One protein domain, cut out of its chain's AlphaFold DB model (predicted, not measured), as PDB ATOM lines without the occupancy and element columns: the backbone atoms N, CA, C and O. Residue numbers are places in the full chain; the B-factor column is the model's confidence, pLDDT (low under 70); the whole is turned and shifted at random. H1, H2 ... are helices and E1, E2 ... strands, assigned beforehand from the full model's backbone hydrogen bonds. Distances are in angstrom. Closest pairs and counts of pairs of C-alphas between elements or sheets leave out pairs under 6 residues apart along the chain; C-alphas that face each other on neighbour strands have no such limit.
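What this domain is: This is residues 159 to 301 of the 454 residues of an uncharacterized protein of Pseudocohnilembus persalinus (UniProt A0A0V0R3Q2). A strongly twisted sheet of five strands curls round one long helix, H2, which lies on one face of it. H1 and H3 meet at about a right angle near one end of the domain, and both only graze the sheet; the short H4 lies near the first residue of H2. The printed part has 143 residues, with four named helices and five named strands in the order E1 H1 E2 H2 E3 H3 E4 H4 E5; the sheet runs E2 E1 E5 E3 E4 and is mixed, and the class is mixed, helices and strands. The whole is compact, with a radius of gyration of the C-alphas of 14.8 A, and rounded, spanning 42 by 36 by 27 A.

Where its parts are: The sheet holds E2, residues 184 to 189, 15.8 A long; E1, residues 159 to 165, 19.7 A, beginning at C-alpha 159 (144.738, 120.951, 99.634); E5, residues 280 to 287, 23.1 A, ending at C-alpha 287 (137.362, 94.476, 95.904); E3, residues 219 to 226, 22.1 A; and E4, residues 257 to 260. H2, residues 195 to 209, is 21.1 A long and begins at C-alpha 195 (132.272, 113.790, 104.681). H3, residues 232 to 244, is 18.5 A long, H1 takes residues 167 to 174 and H4 residues 270 to 273.

How they stand to each other: E1 and E5 are parallel at 33 degrees, with N 165 and O 283 2.9 A apart, within hydrogen-bond range. E5 and E3 are antiparallel at 160 degrees, with N 222 and O 284 at 2.8 A. E2 is antiparallel to E1, with N 162 and O 185 at 2.8 A, and E4 to E3, with N 258 and O 225 at 2.8 A. E2, H2, E3, with E1 and E5 between the two strands in the sheet, and E4, H4, E5, with E3 between them, are split strand-helix-strand units, a helix linking two strands of one sheet that are not neighbours, each with a right-handed crossover. H2 is on the sheet, in two layers, a helix on one face of a sheet; its closest C-alphas to E3 are those of Gln 203 and Ile 221, 7.5 A apart. H2 and H4 are close but not clearly touching, with the C-alphas of Val 195 and Ile 270 5.9 A apart. H1 touches H3, about perpendicular at 89 degrees, through residues 240 to 244 of H3 alone; the closest C-alphas, of Asp 174 and Gln 244, are 5.1 A apart. H2 and H3 are apart. In H1, H2 and H3 every O i to N i+4 pair is within hydrogen-bond range; H4 is too short for such a pair.

The domain as a whole: The C-alphas farthest apart, of Tyr 192 and Cys 247, are 43.4 A apart. The printed part has no cut, and the link from H3 to E4 is long, 12 residues. Residues 253 to 254 pair with residues 296 to 297, parallel. Mean pLDDT of the printed part is 80.5, with 26 residues under 70, among them residues 210 to 218.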
ATOM      1  N   ARG A 159     143.784 121.696 100.463       64.50
ATOM      2  CA  ARG A 159     144.738 120.951  99.634       64.50
ATOM      3  C   ARG A 159     145.459 119.930 100.486       64.50
ATOM      4  O   ARG A 159     146.047 120.312 101.489       64.50
ATOM      5  N   PHE A 160     145.451 118.672 100.079       74.94
ATOM      6  CA  PHE A 160     146.103 117.605 100.829       74.94
ATOM      7  C   PHE A 160     146.552 116.479  99.901       74.94
ATOM      8  O   PHE A 160     146.051 116.330  98.780       74.94
ATOM      9  N   ASN A 161     147.546 115.724 100.352       79.50
ATOM     10  CA  ASN A 161     148.105 114.617  99.598       79.50
ATOM     11  C   ASN A 161     147.264 113.370  99.846       79.50
ATOM     12  O   ASN A 161     146.956 113.059 100.989       79.50
ATOM     13  N   ILE A 162     146.929 112.631  98.793       86.81
ATOM     14  CA  ILE A 162     146.307 111.316  98.906       86.81
ATOM     15  C   ILE A 162     147.198 110.219  98.357       86.81
ATOM     16  O   ILE A 162     147.918 110.415  97.374       86.81
ATOM     17  N   VAL A 163     147.091 109.039  98.960       92.00
ATOM     18  CA  VAL A 163     147.641 107.797  98.422       92.00
ATOM     19  C   VAL A 163     146.586 106.703  98.446       92.00
ATOM     20  O   VAL A 163     145.881 106.541  99.438       92.00
ATOM     21  N   PHE A 164     146.488 105.948  97.355       90.12
ATOM     22  CA  PHE A 164     145.602 104.789  97.269       90.12
ATOM     23  C   PHE A 164     146.376 103.503  97.516       90.12
ATOM     24  O   PHE A 164     147.387 103.264  96.851       90.12
ATOM     25  N   LEU A 165     145.888 102.676  98.439       90.69
ATOM     26  CA  LEU A 165     146.500 101.398  98.790       90.69
ATOM     27  C   LEU A 165     145.459 100.277  98.742       90.69
ATOM     28  O   LEU A 165     144.402 100.367  99.361       90.69
ATOM     29  N   ASP A 166     145.800  99.198  98.046       88.06
ATOM     30  CA  ASP A 166     145.095  97.922  98.109       88.06
ATOM     31  C   ASP A 166     146.056  96.786  98.455       88.06
ATOM     32  O   ASP A 166     147.274  96.952  98.574       88.06
ATOM     33  N   HIS A 167     145.492  95.590  98.567       86.69
ATOM     34  CA  HIS A 167     146.241  94.367  98.822       86.69
ATOM     35  C   HIS A 167     147.378  94.124  97.812       86.69
ATOM     36  O   HIS A 167     148.489  93.743  98.192       86.69
ATOM     37  N   GLN A 168     147.147  94.389  96.520       85.75
ATOM     38  CA  GLN A 168     148.156  94.184  95.475       85.75
ATOM     39  C   GLN A 168     149.303  95.191  95.571       85.75
ATOM     40  O   GLN A 168     150.454  94.857  95.269       85.75
ATOM     41  N   TYR A 169     149.012  96.417  95.994       89.25
ATOM     42  CA  TYR A 169     150.000  97.446  96.264       89.25
ATOM     43  C   TYR A 169     150.877  97.043  97.454       89.25
ATOM     44  O   TYR A 169     152.104  97.065  97.344       89.25
ATOM     45  N   LEU A 170     150.273  96.564  98.546       89.56
ATOM     46  CA  LEU A 170     151.005  96.061  99.715       89.56
ATOM     47  C   LEU A 170     151.906  94.871  99.368       89.56
ATOM     48  O   LEU A 170     153.062  94.839  99.785       89.56
ATOM     49  N   LYS A 171     151.438  93.953  98.516       88.06
ATOM     50  CA  LYS A 171     152.255  92.845  97.998       88.06
ATOM     51  C   LYS A 171     153.463  93.328  97.189       88.06
ATOM     52  O   LYS A 171     154.534  92.731  97.247       88.06
ATOM     53  N   GLN A 172     153.327  94.413  96.427       89.56
ATOM     54  CA  GLN A 172     154.470  95.016  95.730       89.56
ATOM     55  C   GLN A 172     155.461  95.669  96.702       89.56
ATOM     56  O   GLN A 172     156.668  95.590  96.459       89.56
ATOM     57  N   MET A 173     154.974  96.276  97.792       90.25
ATOM     58  CA  MET A 173     155.830  96.809  98.858       90.25
ATOM     59  C   MET A 173     156.613  95.684  99.544       90.25
ATOM     60  O   MET A 173     157.831  95.803  99.682       90.25
ATOM     61  N   ASP A 174     155.942  94.585  99.893       88.19
ATOM     62  CA  ASP A 174     156.534  93.370 100.468       88.19
ATOM     63  C   ASP A 174     157.666  92.819  99.584       88.19
ATOM     64  O   ASP A 174     158.813  92.704 100.014       88.19
ATOM     65  N   MET A 175     157.390  92.651  98.284       87.69
ATOM     66  CA  MET A 175     158.365  92.216  97.272       87.69
ATOM     67  C   MET A 175     159.472  93.240  96.951       87.69
ATOM     68  O   MET A 175     160.237  93.013  96.013       87.69
ATOM     69  N   GLN A 176     159.536  94.382  97.646       86.06
ATOM     70  CA  GLN A 176     160.502  95.468  97.407       86.06
ATOM     71  C   GLN A 176     160.508  96.002  95.966       86.06
ATOM     72  O   GLN A 176     161.512  96.500  95.466       86.06
ATOM     73  N   LYS A 177     159.363  95.934  95.279       88.25
ATOM     74  CA  LYS A 177     159.210  96.490  93.924       88.25
ATOM     75  C   LYS A 177     158.997  98.004  93.923       88.25
ATOM     76  O   LYS A 177     158.988  98.614  92.857       88.25
ATOM     77  N   LEU A 178     158.778  98.591  95.097       88.94
ATOM     78  CA  LEU A 178     158.467 100.002  95.294       88.94
ATOM     79  C   LEU A 178     159.503 100.630  96.225       88.94
ATOM     80  O   LEU A 178     159.807 100.072  97.279       88.94
ATOM     81  N   THR A 179     160.005 101.798  95.830       87.12
ATOM     82  CA  THR A 179     160.929 102.625  96.623       87.12
ATOM     83  C   THR A 179     160.244 103.836  97.260       87.12
ATOM     84  O   THR A 179     160.824 104.446  98.149       87.12
ATOM     85  N   ASP A 180     159.043 104.192  96.789       90.12
ATOM     86  CA  ASP A 180     158.206 105.285  97.302       90.12
ATOM     87  C   ASP A 180     156.729 105.068  96.892       90.12
ATOM     88  O   ASP A 180     156.407 104.136  96.136       90.12
ATOM     89  N   PHE A 181     155.814 105.923  97.359       87.38
ATOM     90  CA  PHE A 181     154.418 105.943  96.929       87.38
ATOM     91  C   PHE A 181     154.293 106.337  95.448       87.38
ATOM     92  O   PHE A 181     154.429 107.496  95.066       87.38
ATOM     93  N   LYS A 182     153.975 105.358  94.596       77.81
ATOM     94  CA  LYS A 182     153.802 105.521  93.148       77.81
ATOM     95  C   LYS A 182     152.520 106.271  92.777       77.81
ATOM     96  O   LYS A 182     152.510 107.019  91.806       77.81
ATOM     97  N   TYR A 183     151.436 106.048  93.521       73.62
ATOM     98  CA  TYR A 183     150.114 106.627  93.246       73.62
ATOM     99  C   TYR A 183     149.749 107.690  94.282       73.62
ATOM    100  O   TYR A 183     148.727 107.590  94.963       73.62
ATOM    101  N   LYS A 184     150.622 108.694  94.402       81.00
ATOM    102  CA  LYS A 184     150.407 109.888  95.219       81.00
ATOM    103  C   LYS A 184     149.791 110.998  94.369       81.00
ATOM    104  O   LYS A 184     150.274 111.277  93.272       81.00
ATOM    105  N   TYR A 185     148.765 111.661  94.890       77.25
ATOM    106  CA  TYR A 185     148.116 112.786  94.220       77.25
ATOM    107  C   TYR A 185     147.898 113.937  95.192       77.25
ATOM    108  O   TYR A 185     147.454 113.723  96.312       77.25
ATOM    109  N   LEU A 186     148.159 115.165  94.755       69.19
ATOM    110  CA  LEU A 186     147.697 116.354  95.465       69.19
ATOM    111  C   LEU A 186     146.262 116.636  95.019       69.19
ATOM    112  O   LEU A 186     146.029 116.884  93.833       69.19
ATOM    113  N   ILE A 187     145.310 116.591  95.949       64.75
ATOM    114  CA  ILE A 187     143.914 116.924  95.666       64.75
ATOM    115  C   ILE A 187     143.514 118.232  96.322       64.75
ATOM    116  O   ILE A 187     144.105 118.678  97.305       64.75
ATOM    117  N   GLN A 188     142.503 118.858  95.730       61.56
ATOM    118  CA  GLN A 188     141.948 120.111  96.192       61.56
ATOM    119  C   GLN A 188     140.431 119.966  96.303       61.56
ATOM    120  O   GLN A 188     139.759 119.770  95.291       61.56
ATOM    121  N   LEU A 189     139.908 120.076  97.523       65.00
ATOM    122  CA  LEU A 189     138.487 119.932  97.831       65.00
ATOM    123  C   LEU A 189     137.968 121.132  98.604       65.00
ATOM    124  O   LEU A 189     138.703 121.778  99.350       65.00
ATOM    125  N   SER A 190     136.684 121.423  98.425       71.50
ATOM    126  CA  SER A 190     136.039 122.433  99.249       71.50
ATOM    127  C   SER A 190     135.968 121.955 100.695       71.50
ATOM    128  O   SER A 190     135.535 120.835 100.963       71.50
ATOM    129  N   LYS A 191     136.358 122.816 101.636       73.69
ATOM    130  CA  LYS A 191     136.294 122.523 103.076       73.69
ATOM    131  C   LYS A 191     134.856 122.430 103.598       73.69
ATOM    132  O   LYS A 191     134.636 122.014 104.728       73.69
ATOM    133  N   TYR A 192     133.890 122.830 102.775       78.38
ATOM    134  CA  TYR A 192     132.471 122.868 103.105       78.38
ATOM    135  C   TYR A 192     131.680 121.680 102.563       78.38
ATOM    136  O   TYR A 192     130.473 121.623 102.775       78.38
ATOM    137  N   LEU A 193     132.336 120.748 101.867       78.00
ATOM    138  CA  LEU A 193     131.714 119.471 101.535       78.00
ATOM    139  C   LEU A 193     131.450 118.686 102.814       78.00
ATOM    140  O   LEU A 193     132.225 118.756 103.769       78.00
ATOM    141  N   SER A 194     130.381 117.908 102.807       86.00
ATOM    142  CA  SER A 194     130.163 116.855 103.786       86.00
ATOM    143  C   SER A 194     131.219 115.754 103.646       86.00
ATOM    144  O   SER A 194     131.869 115.586 102.609       86.00
ATOM    145  N   VAL A 195     131.374 114.954 104.699       89.06
ATOM    146  CA  VAL A 195     132.272 113.790 104.681       89.06
ATOM    147  C   VAL A 195     131.827 112.776 103.621       89.06
ATOM    148  O   VAL A 195     132.671 112.199 102.942       89.06
ATOM    149  N   GLN A 196     130.517 112.604 103.421       86.19
ATOM    150  CA  GLN A 196     129.988 111.715 102.385       86.19
ATOM    151  C   GLN A 196     130.360 112.197 100.975       86.19
ATOM    152  O   GLN A 196     130.858 111.409 100.180       86.19
ATOM    153  N   GLU A 197     130.223 113.492 100.682       85.31
ATOM    154  CA  GLU A 197     130.638 114.050  99.385       85.31
ATOM    155  C   GLU A 197     132.154 113.909  99.154       85.31
ATOM    156  O   GLU A 197     132.593 113.713  98.019       85.31
ATOM    157  N   MET A 198     132.966 113.963 100.221       86.25
ATOM    158  CA  MET A 198     134.398 113.648 100.140       86.25
ATOM    159  C   MET A 198     134.625 112.205  99.682       86.25
ATOM    160  O   MET A 198     135.450 111.954  98.805       86.25
ATOM    161  N   TYR A 199     133.902 111.260 100.284       90.88
ATOM    162  CA  TYR A 199     133.965 109.842  99.941       90.88
ATOM    163  C   TYR A 199     133.556 109.602  98.487       90.88
ATOM    164  O   TYR A 199     134.312 108.974  97.746       90.88
ATOM    165  N   ASP A 200     132.432 110.179  98.061       83.06
ATOM    166  CA  ASP A 200     131.933 110.069  96.691       83.06
ATOM    167  C   ASP A 200     132.960 110.624  95.686       83.06
ATOM    168  O   ASP A 200     133.216 110.025  94.637       83.06
ATOM    169  N   TYR A 201     133.611 111.751  96.004       83.81
ATOM    170  CA  TYR A 201     134.686 112.299  95.173       83.81
ATOM    171  C   TYR A 201     135.880 111.343  95.073       83.81
ATOM    172  O   TYR A 201     136.386 111.106  93.976       83.81
ATOM    173  N   LEU A 202     136.344 110.797  96.201       85.50
ATOM    174  CA  LEU A 202     137.508 109.910  96.240       85.50
ATOM    175  C   LEU A 202     137.250 108.591  95.506       85.50
ATOM    176  O   LEU A 202     138.148 108.108  94.817       85.50
ATOM    177  N   GLN A 203     136.036 108.044  95.597       85.88
ATOM    178  CA  GLN A 203     135.606 106.873  94.827       85.88
ATOM    179  C   GLN A 203     135.617 107.160  93.321       85.88
ATOM    180  O   GLN A 203     136.298 106.471  92.564       85.88
ATOM    181  N   ASN A 204     134.975 108.251  92.892       81.19
ATOM    182  CA  ASN A 204     134.986 108.666  91.487       81.19
ATOM    183  C   ASN A 204     136.414 108.920  90.967       81.19
ATOM    184  O   ASN A 204     136.753 108.559  89.839       81.19
ATOM    185  N   PHE A 205     137.275 109.536  91.781       81.69
ATOM    186  CA  PHE A 205     138.672 109.776  91.425       81.69
ATOM    187  C   PHE A 205     139.451 108.464  91.280       81.69
ATOM    188  O   PHE A 205     140.227 108.308  90.332       81.69
ATOM    189  N   LEU A 206     139.232 107.515  92.193       81.44
ATOM    190  CA  LEU A 206     139.835 106.188  92.157       81.44
ATOM    191  C   LEU A 206     139.460 105.443  90.869       81.44
ATOM    192  O   LEU A 206     140.351 104.948  90.179       81.44
ATOM    193  N   GLU A 207     138.179 105.443  90.494       78.38
ATOM    194  CA  GLU A 207     137.681 104.839  89.248       78.38
ATOM    195  C   GLU A 207     138.318 105.453  88.000       78.38
ATOM    196  O   GLU A 207     138.716 104.738  87.082       78.38
ATOM    197  N   GLN A 208     138.469 106.779  87.968       76.06
ATOM    198  CA  GLN A 208     139.082 107.469  86.830       76.06
ATOM    199  C   GLN A 208     140.581 107.177  86.696       76.06
ATOM    200  O   GLN A 208     141.108 107.126  85.581       76.06
ATOM    201  N   LYS A 209     141.298 107.035  87.818       73.19
ATOM    202  CA  LYS A 209     142.748 106.781  87.817       73.19
ATOM    203  C   LYS A 209     143.091 105.319  87.590       73.19
ATOM    204  O   LYS A 209     144.124 105.033  86.981       73.19
ATOM    205  N   LEU A 210     142.242 104.401  88.034       66.25
ATOM    206  CA  LEU A 210     142.396 102.979  87.785       66.25
ATOM    207  C   LEU A 210     141.758 102.636  86.432       66.25
ATOM    208  O   LEU A 210     140.664 102.096  86.354       66.25
ATOM    209  N   THR A 211     142.491 102.895  85.343       51.69
ATOM    210  CA  THR A 211     142.157 102.580  83.931       51.69
ATOM    211  C   THR A 211     141.965 101.088  83.615       51.69
ATOM    212  O   THR A 211     142.005 100.670  82.458       51.69
ATOM    213  N   SER A 212     141.773 100.243  84.624       50.47
ATOM    214  CA  SER A 212     141.670  98.804  84.458       50.47
ATOM    215  C   SER A 212     140.215  98.356  84.544       50.47
ATOM    216  O   SER A 212     139.494  98.699  85.475       50.47
ATOM    217  N   SER A 213     139.817  97.488  83.621       50.34
ATOM    218  CA  SER A 213     138.568  96.714  83.622       50.34
ATOM    219  C   SER A 213     138.383  95.786  84.844       50.34
ATOM    220  O   SER A 213     137.524  94.902  84.821       50.34
ATOM    221  N   TYR A 214     139.209  95.939  85.887       50.41
ATOM    222  CA  TYR A 214     139.281  95.063  87.053       50.41
ATOM    223  C   TYR A 214     138.400  95.501  88.220       50.41
ATOM    224  O   TYR A 214     138.003  94.622  88.975       50.41
ATOM    225  N   ILE A 215     138.040  96.781  88.351       53.56
ATOM    226  CA  ILE A 215     137.109  97.209  89.406       53.56
ATOM    227  C   ILE A 215     135.688  96.928  88.924       53.56
ATOM    228  O   ILE A 215     135.052  97.737  88.245       53.56
ATOM    229  N   LYS A 216     135.203  95.720  89.204       54.22
ATOM    230  CA  LYS A 216     133.823  95.329  88.918       54.22
ATOM    231  C   LYS A 216     132.928  95.757  90.073       54.22
ATOM    232  O   LYS A 216     132.943  95.111  91.102       54.22
ATOM    233  N   GLN A 217     132.133  96.798  89.839       54.16
ATOM    234  CA  GLN A 217     130.857  97.197  90.467       54.16
ATOM    235  C   GLN A 217     130.666  97.202  92.000       54.16
ATOM    236  O   GLN A 217     129.747  97.885  92.421       54.16
ATOM    237  N   ASN A 218     131.499  96.579  92.833       62.84
ATOM    238  CA  ASN A 218     131.383  96.599  94.293       62.84
ATOM    239  C   ASN A 218     132.783  96.634  94.921       62.84
ATOM    240  O   ASN A 218     133.441  95.606  95.073       62.84
ATOM    241  N   TYR A 219     133.249  97.829  95.270       74.38
ATOM    242  CA  TYR A 219     134.452  98.018  96.071       74.38
ATOM    243  C   TYR A 219     134.135  98.970  97.220       74.38
ATOM    244  O   TYR A 219     133.298  99.866  97.103       74.38
ATOM    245  N   GLU A 220     134.807  98.770  98.347       82.81
ATOM    246  CA  GLU A 220     134.664  99.622  99.523       82.81
ATOM    247  C   GLU A 220     135.963 100.380  99.770       82.81
ATOM    248  O   GLU A 220     137.052  99.841  99.553       82.81
ATOM    249  N   ILE A 221     135.846 101.614 100.270       89.50
ATOM    250  CA  ILE A 221     136.995 102.432 100.659       89.50
ATOM    251  C   ILE A 221     136.962 102.789 102.147       89.50
ATOM    252  O   ILE A 221     135.899 102.948 102.752       89.50
ATOM    253  N   ARG A 222     138.143 102.973 102.734       91.25
ATOM    254  CA  ARG A 222     138.362 103.588 104.045       91.25
ATOM    255  C   ARG A 222     139.333 104.743 103.893       91.25
ATOM    256  O   ARG A 222     140.359 104.604 103.233       91.25
ATOM    257  N   VAL A 223     139.010 105.866 104.521       93.50
ATOM    258  CA  VAL A 223     139.828 107.071 104.460       93.50
ATOM    259  C   VAL A 223     140.452 107.325 105.823       93.50
ATOM    260  O   VAL A 223     139.794 107.248 106.863       93.50
ATOM    261  N   TRP A 224     141.743 107.615 105.798       94.88
ATOM    262  CA  TRP A 224     142.587 107.732 106.969       94.88
ATOM    263  C   TRP A 224     143.373 109.031 106.907       94.88
ATOM    264  O   TRP A 224     144.121 109.264 105.960       94.88
ATOM    265  N   GLN A 225     143.232 109.858 107.931       94.19
ATOM    266  CA  GLN A 225     144.092 111.012 108.147       94.19
ATOM    267  C   GLN A 225     145.345 110.538 108.883       94.19
ATOM    268  O   GLN A 225     145.253 110.131 110.041       94.19
ATOM    269  N   ILE A 226     146.505 110.556 108.225       94.94
ATOM    270  CA  ILE A 226     147.765 110.143 108.857       94.94
ATOM    271  C   ILE A 226     148.226 111.234 109.828       94.94
ATOM    272  O   ILE A 226     148.070 112.423 109.541       94.94
ATOM    273  N   ASP A 227     148.760 110.831 110.983       91.12
ATOM    274  CA  ASP A 227     149.277 111.761 111.988       91.12
ATOM    275  C   ASP A 227     150.358 112.679 111.387       91.12
ATOM    276  O   ASP A 227     151.277 112.218 110.711       91.12
ATOM    277  N   GLU A 228     150.245 113.985 111.630       86.81
ATOM    278  CA  GLU A 228     151.141 115.006 111.068       86.81
ATOM    279  C   GLU A 228     152.583 114.887 111.560       86.81
ATOM    280  O   GLU A 228     153.509 115.346 110.891       86.81
ATOM    281  N   SER A 229     152.785 114.262 112.721       88.88
ATOM    282  CA  SER A 229     154.121 113.974 113.239       88.88
ATOM    283  C   SER A 229     154.870 112.936 112.402       88.88
ATOM    284  O   SER A 229     156.094 112.848 112.501       88.88
ATOM    285  N   ILE A 230     154.166 112.176 111.557       88.19
ATOM    286  CA  ILE A 230     154.733 111.099 110.754       88.19
ATOM    287  C   ILE A 230     154.973 111.598 109.335       88.19
ATOM    288  O   ILE A 230     154.047 111.888 108.576       88.19
ATOM    289  N   SER A 231     156.243 111.637 108.937       89.12
ATOM    290  CA  SER A 231     156.580 111.985 107.558       89.12
ATOM    291  C   SER A 231     156.087 110.917 106.574       89.12
ATOM    292  O   SER A 231     156.071 109.724 106.875       89.12
ATOM    293  N   GLU A 232     155.765 111.315 105.345       88.19
ATOM    294  CA  GLU A 232     155.306 110.378 104.306       88.19
ATOM    295  C   GLU A 232     156.291 109.222 104.071       88.19
ATOM    296  O   GLU A 232     155.889 108.065 103.935       88.19
ATOM    297  N   LYS A 233     157.596 109.526 104.075       91.25
ATOM    298  CA  LYS A 233     158.665 108.528 103.928       91.25
ATOM    299  C   LYS A 233     158.693 107.562 105.104       91.25
ATOM    300  O   LYS A 233     158.876 106.364 104.910       91.25
ATOM    301  N   GLU A 234     158.509 108.067 106.318       92.94
ATOM    302  CA  GLU A 234     158.421 107.231 107.510       92.94
ATOM    303  C   GLU A 234     157.208 106.301 107.440       92.94
ATOM    304  O   GLU A 234     157.353 105.096 107.655       92.94
ATOM    305  N   PHE A 235     156.042 106.827 107.053       93.88
ATOM    306  CA  PHE A 235     154.834 106.029 106.871       93.88
ATOM    307  C   PHE A 235     155.027 104.932 105.811       93.88
ATOM    308  O   PHE A 235     154.691 103.770 106.059       93.88
ATOM    309  N   PHE A 236     155.641 105.257 104.666       94.69
ATOM    310  CA  PHE A 236     155.985 104.285 103.624       94.69
ATOM    311  C   PHE A 236     156.896 103.172 104.161       94.69
ATOM    312  O   PHE A 236     156.567 101.987 104.050       94.69
ATOM    313  N   MET A 237     158.015 103.545 104.788       92.88
ATOM    314  CA  MET A 237     159.013 102.600 105.297       92.88
ATOM    315  C   MET A 237     158.439 101.703 106.396       92.88
ATOM    316  O   MET A 237     158.692 100.497 106.412       92.88
ATOM    317  N   LYS A 238     157.627 102.265 107.298       91.31
ATOM    318  CA  LYS A 238     156.940 101.516 108.354       91.31
ATOM    319  C   LYS A 238     155.944 100.512 107.778       91.31
ATOM    320  O   LYS A 238     155.927  99.357 108.210       91.31
ATOM    321  N   THR A 239     155.157 100.930 106.790       91.38
ATOM    322  CA  THR A 239     154.191 100.075 106.087       91.38
ATOM    323  C   THR A 239     154.916  98.922 105.389       91.38
ATOM    324  O   THR A 239     154.606  97.761 105.644       91.38
ATOM    325  N   GLN A 240     155.961  99.221 104.607       92.25
ATOM    326  CA  GLN A 240     156.753  98.218 103.888       92.25
ATOM    327  C   GLN A 240     157.408  97.206 104.837       92.25
ATOM    328  O   GLN A 240     157.298  95.998 104.630       92.25
ATOM    329  N   LYS A 241     158.044  97.691 105.910       88.00
ATOM    330  CA  LYS A 241     158.658  96.841 106.936       88.00
ATOM    331  C   LYS A 241     157.627  95.950 107.629       88.00
ATOM    332  O   LYS A 241     157.932  94.812 107.970       88.00
ATOM    333  N   THR A 242     156.414  96.454 107.853       84.94
ATOM    334  CA  THR A 242     155.331  95.662 108.453       84.94
ATOM    335  C   THR A 242     154.912  94.532 107.520       84.94
ATOM    336  O   THR A 242     154.860  93.394 107.976       84.94
ATOM    337  N   CYS A 243     154.716  94.805 106.225       83.56
ATOM    338  CA  CYS A 243     154.391  93.768 105.242       83.56
ATOM    339  C   CYS A 243     155.444  92.645 105.202       83.56
ATOM    340  O   CYS A 243     155.089  91.472 105.191       83.56
ATOM    341  N   GLN A 244     156.731  92.999 105.269       82.75
ATOM    342  CA  GLN A 244     157.842  92.037 105.234       82.75
ATOM    343  C   GLN A 244     157.950  91.162 106.491       82.75
ATOM    344  O   GLN A 244     158.499  90.064 106.444       82.75
ATOM    345  N   ASN A 245     157.448  91.646 107.629       74.31
ATOM    346  CA  ASN A 245     157.522  90.936 108.906       74.31
ATOM    347  C   ASN A 245     156.305  90.037 109.168       74.31
ATOM    348  O   ASN A 245     156.256  89.360 110.197       74.31
ATOM    349  N   THR A 246     155.308  90.025 108.278       66.00
ATOM    350  CA  THR A 246     154.119  89.180 108.423       66.00
ATOM    351  C   THR A 246     154.238  87.915 107.584       66.00
ATOM    352  O   THR A 246     154.435  87.977 106.378       66.00
ATOM    353  N   CYS A 247     154.035  86.749 108.200       51.91
ATOM    354  CA  CYS A 247     153.997  85.466 107.486       51.91
ATOM    355  C   CYS A 247     152.656  85.206 106.768       51.91
ATOM    356  O   CYS A 247     152.509  84.186 106.101       51.91
ATOM    357  N   ASN A 248     151.668  86.088 106.954       59.72
ATOM    358  CA  ASN A 248     150.341  85.990 106.356       59.72
ATOM    359  C   ASN A 248     150.155  87.113 105.326       59.72
ATOM    360  O   ASN A 248     150.500  88.262 105.591       59.72
ATOM    361  N   VAL A 249     149.552  86.772 104.189       63.00
ATOM    362  CA  VAL A 249     149.137  87.708 103.138       63.00
ATOM    363  C   VAL A 249     148.043  88.675 103.593       63.00
ATOM    364  O   VAL A 249     147.851  89.686 102.938       63.00
ATOM    365  N   ASP A 250     147.359  88.436 104.711       63.94
ATOM    366  CA  ASP A 250     146.298  89.325 105.220       63.94
ATOM    367  C   ASP A 250     146.795  90.656 105.833       63.94
ATOM    368  O   ASP A 250     145.997  91.319 106.485       63.94
ATOM    369  N   TYR A 251     148.092  90.995 105.709       77.44
ATOM    370  CA  TYR A 251     148.788  92.202 106.204       77.44
ATOM    371  C   TYR A 251     148.035  93.009 107.281       77.44
ATOM    372  O   TYR A 251     147.130  93.772 106.976       77.44
ATOM    373  N   LYS A 252     148.443  92.919 108.554       81.31
ATOM    374  CA  LYS A 252     147.843  93.727 109.634       81.31
ATOM    375  C   LYS A 252     148.709  94.933 109.973       81.31
ATOM    376  O   LYS A 252     149.678  94.807 110.721       81.31
ATOM    377  N   ILE A 253     148.337  96.102 109.463       86.06
ATOM    378  CA  ILE A 253     149.138  97.322 109.561       86.06
ATOM    379  C   ILE A 253     148.433  98.324 110.475       86.06
ATOM    380  O   ILE A 253     147.336  98.799 110.184       86.06
ATOM    381  N   LYS A 254     149.069  98.642 111.607       86.06
ATOM    382  CA  LYS A 254     148.558  99.665 112.520       86.06
ATOM    383  C   LYS A 254     148.780 101.048 111.907       86.06
ATOM    384  O   LYS A 254     149.914 101.378 111.559       86.06
ATOM    385  N   VAL A 255     147.721 101.848 111.833       89.81
ATOM    386  CA  VAL A 255     147.784 103.252 111.414       89.81
ATOM    387  C   VAL A 255     147.881 104.138 112.647       89.81
ATOM    388  O   VAL A 255     147.051 104.048 113.552       89.81
ATOM    389  N   ASP A 256     148.888 105.002 112.663       88.44
ATOM    390  CA  ASP A 256     148.962 106.114 113.603       88.44
ATOM    391  C   ASP A 256     148.344 107.331 112.901       88.44
ATOM    392  O   ASP A 256     148.933 107.939 112.007       88.44
ATOM    393  N   GLY A 257     147.077 107.574 113.214       89.25
ATOM    394  CA  GLY A 257     146.224 108.525 112.516       89.25
ATOM    395  C   GLY A 257     144.751 108.294 112.838       89.25
ATOM    396  O   GLY A 257     144.397 107.337 113.539       89.25
ATOM    397  N   ASN A 258     143.897 109.167 112.308       90.81
ATOM    398  CA  ASN A 258     142.459 109.130 112.534       90.81
ATOM    399  C   ASN A 258     141.721 108.435 111.390       90.81
ATOM    400  O   ASN A 258     141.970 108.696 110.211       90.81
ATOM    401  N   TYR A 259     140.766 107.580 111.742       91.50
ATOM    402  CA  TYR A 259     139.814 107.041 110.777       91.50
ATOM    403  C   TYR A 259     138.700 108.062 110.529       91.50
ATOM    404  O   TYR A 259     138.024 108.487 111.466       91.50
ATOM    405  N   ILE A 260     138.485 108.436 109.268       91.38
ATOM    406  CA  ILE A 260     137.399 109.343 108.890       91.38
ATOM    407  C   ILE A 260     136.157 108.489 108.636       91.38
ATOM    408  O   ILE A 260     136.050 107.828 107.613       91.38
ATOM    409  N   ASN A 261     135.208 108.472 109.572       87.25
ATOM    410  CA  ASN A 261     133.980 107.690 109.421       87.25
ATOM    411  C   ASN A 261     132.973 108.426 108.507       87.25
ATOM    412  O   ASN A 261     132.579 109.540 108.854       87.25
ATOM    413  N   PRO A 262     132.490 107.830 107.397       82.44
ATOM    414  CA  PRO A 262     131.508 108.479 106.523       82.44
ATOM    415  C   PRO A 262     130.137 108.679 107.191       82.44
ATOM    416  O   PRO A 262     129.408 109.596 106.830       82.44
ATOM    417  N   GLU A 263     129.791 107.868 108.199       76.19
ATOM    418  CA  GLU A 263     128.512 107.951 108.922       76.19
ATOM    419  C   GLU A 263     128.553 108.881 110.148       76.19
ATOM    420  O   GLU A 263     127.615 108.884 110.955       76.19
ATOM    421  N   GLN A 264     129.650 109.611 110.369       75.19
ATOM    422  CA  GLN A 264     129.758 110.472 111.544       75.19
ATOM    423  C   GLN A 264     128.744 111.623 111.468       75.19
ATOM    424  O   GLN A 264     128.674 112.344 110.478       75.19
ATOM    425  N   LYS A 265     127.933 111.777 112.521       71.88
ATOM    426  CA  LYS A 265     126.883 112.809 112.586       71.88
ATOM    427  C   LYS A 265     127.361 114.121 113.198       71.88
ATOM    428  O   LYS A 265     126.711 115.142 113.005       71.88
ATOM    429  N   ASP A 266     128.470 114.070 113.928       73.69
ATOM    430  CA  ASP A 266     128.998 115.208 114.683       73.69
ATOM    431  C   ASP A 266     129.855 116.143 113.820       73.69
ATOM    432  O   ASP A 266     130.146 117.254 114.246       73.69
ATOM    433  N   VAL A 267     130.228 115.706 112.610       77.31
ATOM    434  CA  VAL A 267     130.990 116.499 111.639       77.31
ATOM    435  C   VAL A 267     130.069 116.915 110.503       77.31
ATOM    436  O   VAL A 267     129.611 116.072 109.729       77.31
ATOM    437  N   GLN A 268     129.804 118.213 110.378       73.50
ATOM    438  CA  GLN A 268     128.940 118.726 109.310       73.50
ATOM    439  C   GLN A 268     129.682 118.838 107.977       73.50
ATOM    440  O   GLN A 268     129.088 118.640 106.917       73.50
ATOM    441  N   ASN A 269     130.973 119.171 108.015       82.94
ATOM    442  CA  ASN A 269     131.780 119.420 106.824       82.94
ATOM    443  C   ASN A 269     133.266 119.086 107.048       82.94
ATOM    444  O   ASN A 269     133.733 118.986 108.180       82.94
ATOM    445  N   ILE A 270     134.022 118.935 105.957       86.12
ATOM    446  CA  ILE A 270     135.447 118.554 105.973       86.12
ATOM    447  C   ILE A 270     136.303 119.504 106.829       86.12
ATOM    448  O   ILE A 270     137.311 119.070 107.380       86.12
ATOM    449  N   SER A 271     135.934 120.782 106.977       81.44
ATOM    450  CA  SER A 271     136.735 121.737 107.759       81.44
ATOM    451  C   SER A 271     136.852 121.369 109.242       81.44
ATOM    452  O   SER A 271     137.871 121.663 109.860       81.44
ATOM    453  N   GLU A 272     135.868 120.654 109.785       87.19
ATOM    454  CA  GLU A 272     135.856 120.176 111.173       87.19
ATOM    455  C   GLU A 272     136.748 118.938 111.386       87.19
ATOM    456  O   GLU A 272     137.046 118.586 112.525       87.19
ATOM    457  N   LEU A 273     137.244 118.308 110.309       86.12
ATOM    458  CA  LEU A 273     138.244 117.233 110.392       86.12
ATOM    459  C   LEU A 273     139.644 117.751 110.760       86.12
ATOM    460  O   LEU A 273     140.540 116.950 111.013       86.12
ATOM    461  N   ASN A 274     139.848 119.076 110.770       85.19
ATOM    462  CA  ASN A 274     141.135 119.722 111.047       85.19
ATOM    463  C   ASN A 274     142.286 119.187 110.176       85.19
ATOM    464  O   ASN A 274     143.414 119.057 110.639       85.19
ATOM    465  N   LEU A 275     142.000 118.859 108.913       83.00
ATOM    466  CA  LEU A 275     143.029 118.495 107.943       83.00
ATOM    467  C   LEU A 275     143.919 119.709 107.656       83.00
ATOM    468  O   LEU A 275     143.416 120.773 107.273       83.00
ATOM    469  N   THR A 276     145.231 119.555 107.802       74.62
ATOM    470  CA  THR A 276     146.190 120.602 107.440       74.62
ATOM    471  C   THR A 276     146.552 120.552 105.959       74.62
ATOM    472  O   THR A 276     146.325 119.566 105.249       74.62
ATOM    473  N   ALA A 277     147.084 121.668 105.457       65.12
ATOM    474  CA  ALA A 277     147.543 121.741 104.080       65.12
ATOM    475  C   ALA A 277     148.678 120.733 103.851       65.12
ATOM    476  O   ALA A 277     149.606 120.654 104.646       65.12
ATOM    477  N   GLU A 278     148.597 119.986 102.751       69.06
ATOM    478  CA  GLU A 278     149.583 118.973 102.341       69.06
ATOM    479  C   GLU A 278     149.688 117.743 103.258       69.06
ATOM    480  O   GLU A 278     150.491 116.851 102.973       69.06
ATOM    481  N   GLN A 279     148.832 117.624 104.278       83.75
ATOM    482  CA  GLN A 279     148.743 116.420 105.100       83.75
ATOM    483  C   GLN A 279     148.501 115.179 104.232       83.75
ATOM    484  O   GLN A 279     147.796 115.237 103.218       83.75
ATOM    485  N   LEU A 280     149.081 114.045 104.630       90.38
ATOM    486  CA  LEU A 280     148.849 112.773 103.959       90.38
ATOM    487  C   LEU A 280     147.523 112.156 104.421       90.38
ATOM    488  O   LEU A 280     147.311 111.877 105.600       90.38
ATOM    489  N   VAL A 281     146.659 111.877 103.455       93.38
ATOM    490  CA  VAL A 281     145.420 111.126 103.618       93.38
ATOM    491  C   VAL A 281     145.544 109.817 102.847       93.38
ATOM    492  O   VAL A 281     145.733 109.784 101.634       93.38
ATOM    493  N   MET A 282     145.444 108.697 103.545       95.38
ATOM    494  CA  MET A 282     145.487 107.381 102.925       95.38
ATOM    495  C   MET A 282     144.068 106.908 102.613       95.38
ATOM    496  O   MET A 282     143.195 106.909 103.479       95.38
ATOM    497  N   VAL A 283     143.853 106.459 101.380       93.44
ATOM    498  CA  VAL A 283     142.623 105.797 100.951       93.44
ATOM    499  C   VAL A 283     142.927 104.324 100.727       93.44
ATOM    500  O   VAL A 283     143.576 103.930  99.759       93.44
ATOM    501  N   GLU A 284     142.464 103.504 101.654       92.38
ATOM    502  CA  GLU A 284     142.515 102.057 101.538       92.38
ATOM    503  C   GLU A 284     141.279 101.575 100.777       92.38
ATOM    504  O   GLU A 284     140.170 102.009 101.087       92.38
ATOM    505  N   TYR A 285     141.438 100.673  99.810       88.56
ATOM    506  CA  TYR A 285     140.304 100.102  99.085       88.56
ATOM    507  C   TYR A 285     140.408  98.583  98.939       88.56
ATOM    508  O   TYR A 285     141.500  98.010  98.912       88.56
ATOM    509  N   ARG A 286     139.247  97.931  98.845       83.38
ATOM    510  CA  ARG A 286     139.122  96.481  98.654       83.38
ATOM    511  C   ARG A 286     138.062  96.143  97.612       83.38
ATOM    512  O   ARG A 286     137.051  96.829  97.528       83.38
ATOM    513  N   ASP A 287     138.295  95.062  96.875       73.31
ATOM    514  CA  ASP A 287     137.362  94.476  95.904       73.31
ATOM    515  C   ASP A 287     136.859  93.127  96.448       73.31
ATOM    516  O   ASP A 287     137.647  92.313  96.947       73.31
ATOM    517  N   ASP A 288     135.554  92.881  96.328       64.50
ATOM    518  CA  ASP A 288     134.890  91.631  96.714       64.50
ATOM    519  C   ASP A 288     135.496  90.395  96.031       64.50
ATOM    520  O   ASP A 288     135.446  89.287  96.571       64.50
ATOM    521  N   LYS A 289     136.111  90.556  94.851       58.75
ATOM    522  CA  LYS A 289     136.665  89.450  94.056       58.75
ATOM    523  C   LYS A 289     137.693  88.594  94.804       58.75
ATOM    524  O   LYS A 289     137.833  87.411  94.489       58.75
ATOM    525  N   TYR A 290     138.434  89.180  95.742       55.88
ATOM    526  CA  TYR A 290     139.536  88.505  96.431       55.88
ATOM    527  C   TYR A 290     139.246  88.196  97.905       55.88
ATOM    528  O   TYR A 290     140.166  87.761  98.593       55.88
ATOM    529  N   ASP A 291     138.014  88.435  98.389       53.88
ATOM    530  CA  ASP A 291     137.668  88.388  99.827       53.88
ATOM    531  C   ASP A 291     138.721  89.127 100.685       53.88
ATOM    532  O   ASP A 291     139.084  88.732 101.795       53.88
ATOM    533  N   SER A 292     139.309  90.185 100.111       64.62
ATOM    534  CA  SER A 292     140.436  90.871 100.724       64.62
ATOM    535  C   SER A 292     139.911  91.711 101.876       64.62
ATOM    536  O   SER A 292     139.122  92.641 101.688       64.62
ATOM    537  N   LYS A 293     140.337  91.373 103.090       75.62
ATOM    538  CA  LYS A 293     140.064  92.180 104.277       75.62
ATOM    539  C   LYS A 293     140.809  93.506 104.167       75.62
ATOM    540  O   LYS A 293     141.881  93.582 103.568       75.62
ATOM    541  N   PHE A 294     140.250  94.535 104.793       85.00
ATOM    542  CA  PHE A 294     141.021  95.736 105.080       85.00
ATOM    543  C   PHE A 294     142.245  95.351 105.929       85.00
ATOM    544  O   PHE A 294     142.120  94.649 106.934       85.00
ATOM    545  N   CYS A 295     143.415  95.767 105.464       86.31
ATOM    546  CA  CYS A 295     144.733  95.496 106.020       86.31
ATOM    547  C   CYS A 295     145.101  96.510 107.117       86.31
ATOM    548  O   CYS A 295     145.880  96.214 108.028       86.31
ATOM    549  N   PHE A 296     144.530  97.714 107.051       88.88
ATOM    550  CA  PHE A 296     144.827  98.794 107.982       88.88
ATOM    551  C   PHE A 296     143.837  98.836 109.155       88.88
ATOM    552  O   PHE A 296     142.626  98.655 108.991       88.88
ATOM    553  N   TYR A 297     144.356  99.073 110.362       86.56
ATOM    554  CA  TYR A 297     143.552  99.144 111.582       86.56
ATOM    555  C   TYR A 297     144.069 100.196 112.572       86.56
ATOM    556  O   TYR A 297     145.262 100.498 112.638       86.56
ATOM    557  N   ASN A 298     143.156 100.709 113.393       84.62
ATOM    558  CA  ASN A 298     143.429 101.405 114.649       84.62
ATOM    559  C   ASN A 298     142.255 101.126 115.616       84.62
ATOM    560  O   ASN A 298     141.334 100.386 115.274       84.62
ATOM    561  N   SER A 299     142.267 101.709 116.815       78.06
ATOM    562  CA  SER A 299     141.190 101.539 117.804       78.06
ATOM    563  C   SER A 299     139.876 102.247 117.444       78.06
ATOM    564  O   SER A 299     138.847 101.937 118.037       78.06
ATOM    565  N   GLN A 300     139.898 103.202 116.511       75.50
ATOM    566  CA  GLN A 300     138.719 103.953 116.069       75.50
ATOM    567  C   GLN A 300     137.954 103.235 114.952       75.50
ATOM    568  O   GLN A 300     136.778 103.529 114.736       75.50
ATOM    569  N   VAL A 301     138.602 102.322 114.221       72.94
ATOM    570  CA  VAL A 301     137.952 101.592 113.136       72.94
ATOM    571  C   VAL A 301     136.990 100.558 113.698       72.94
ATOM    572  O   VAL A 301     137.412  99.638 114.399       72.94
TER     573      VAL A 301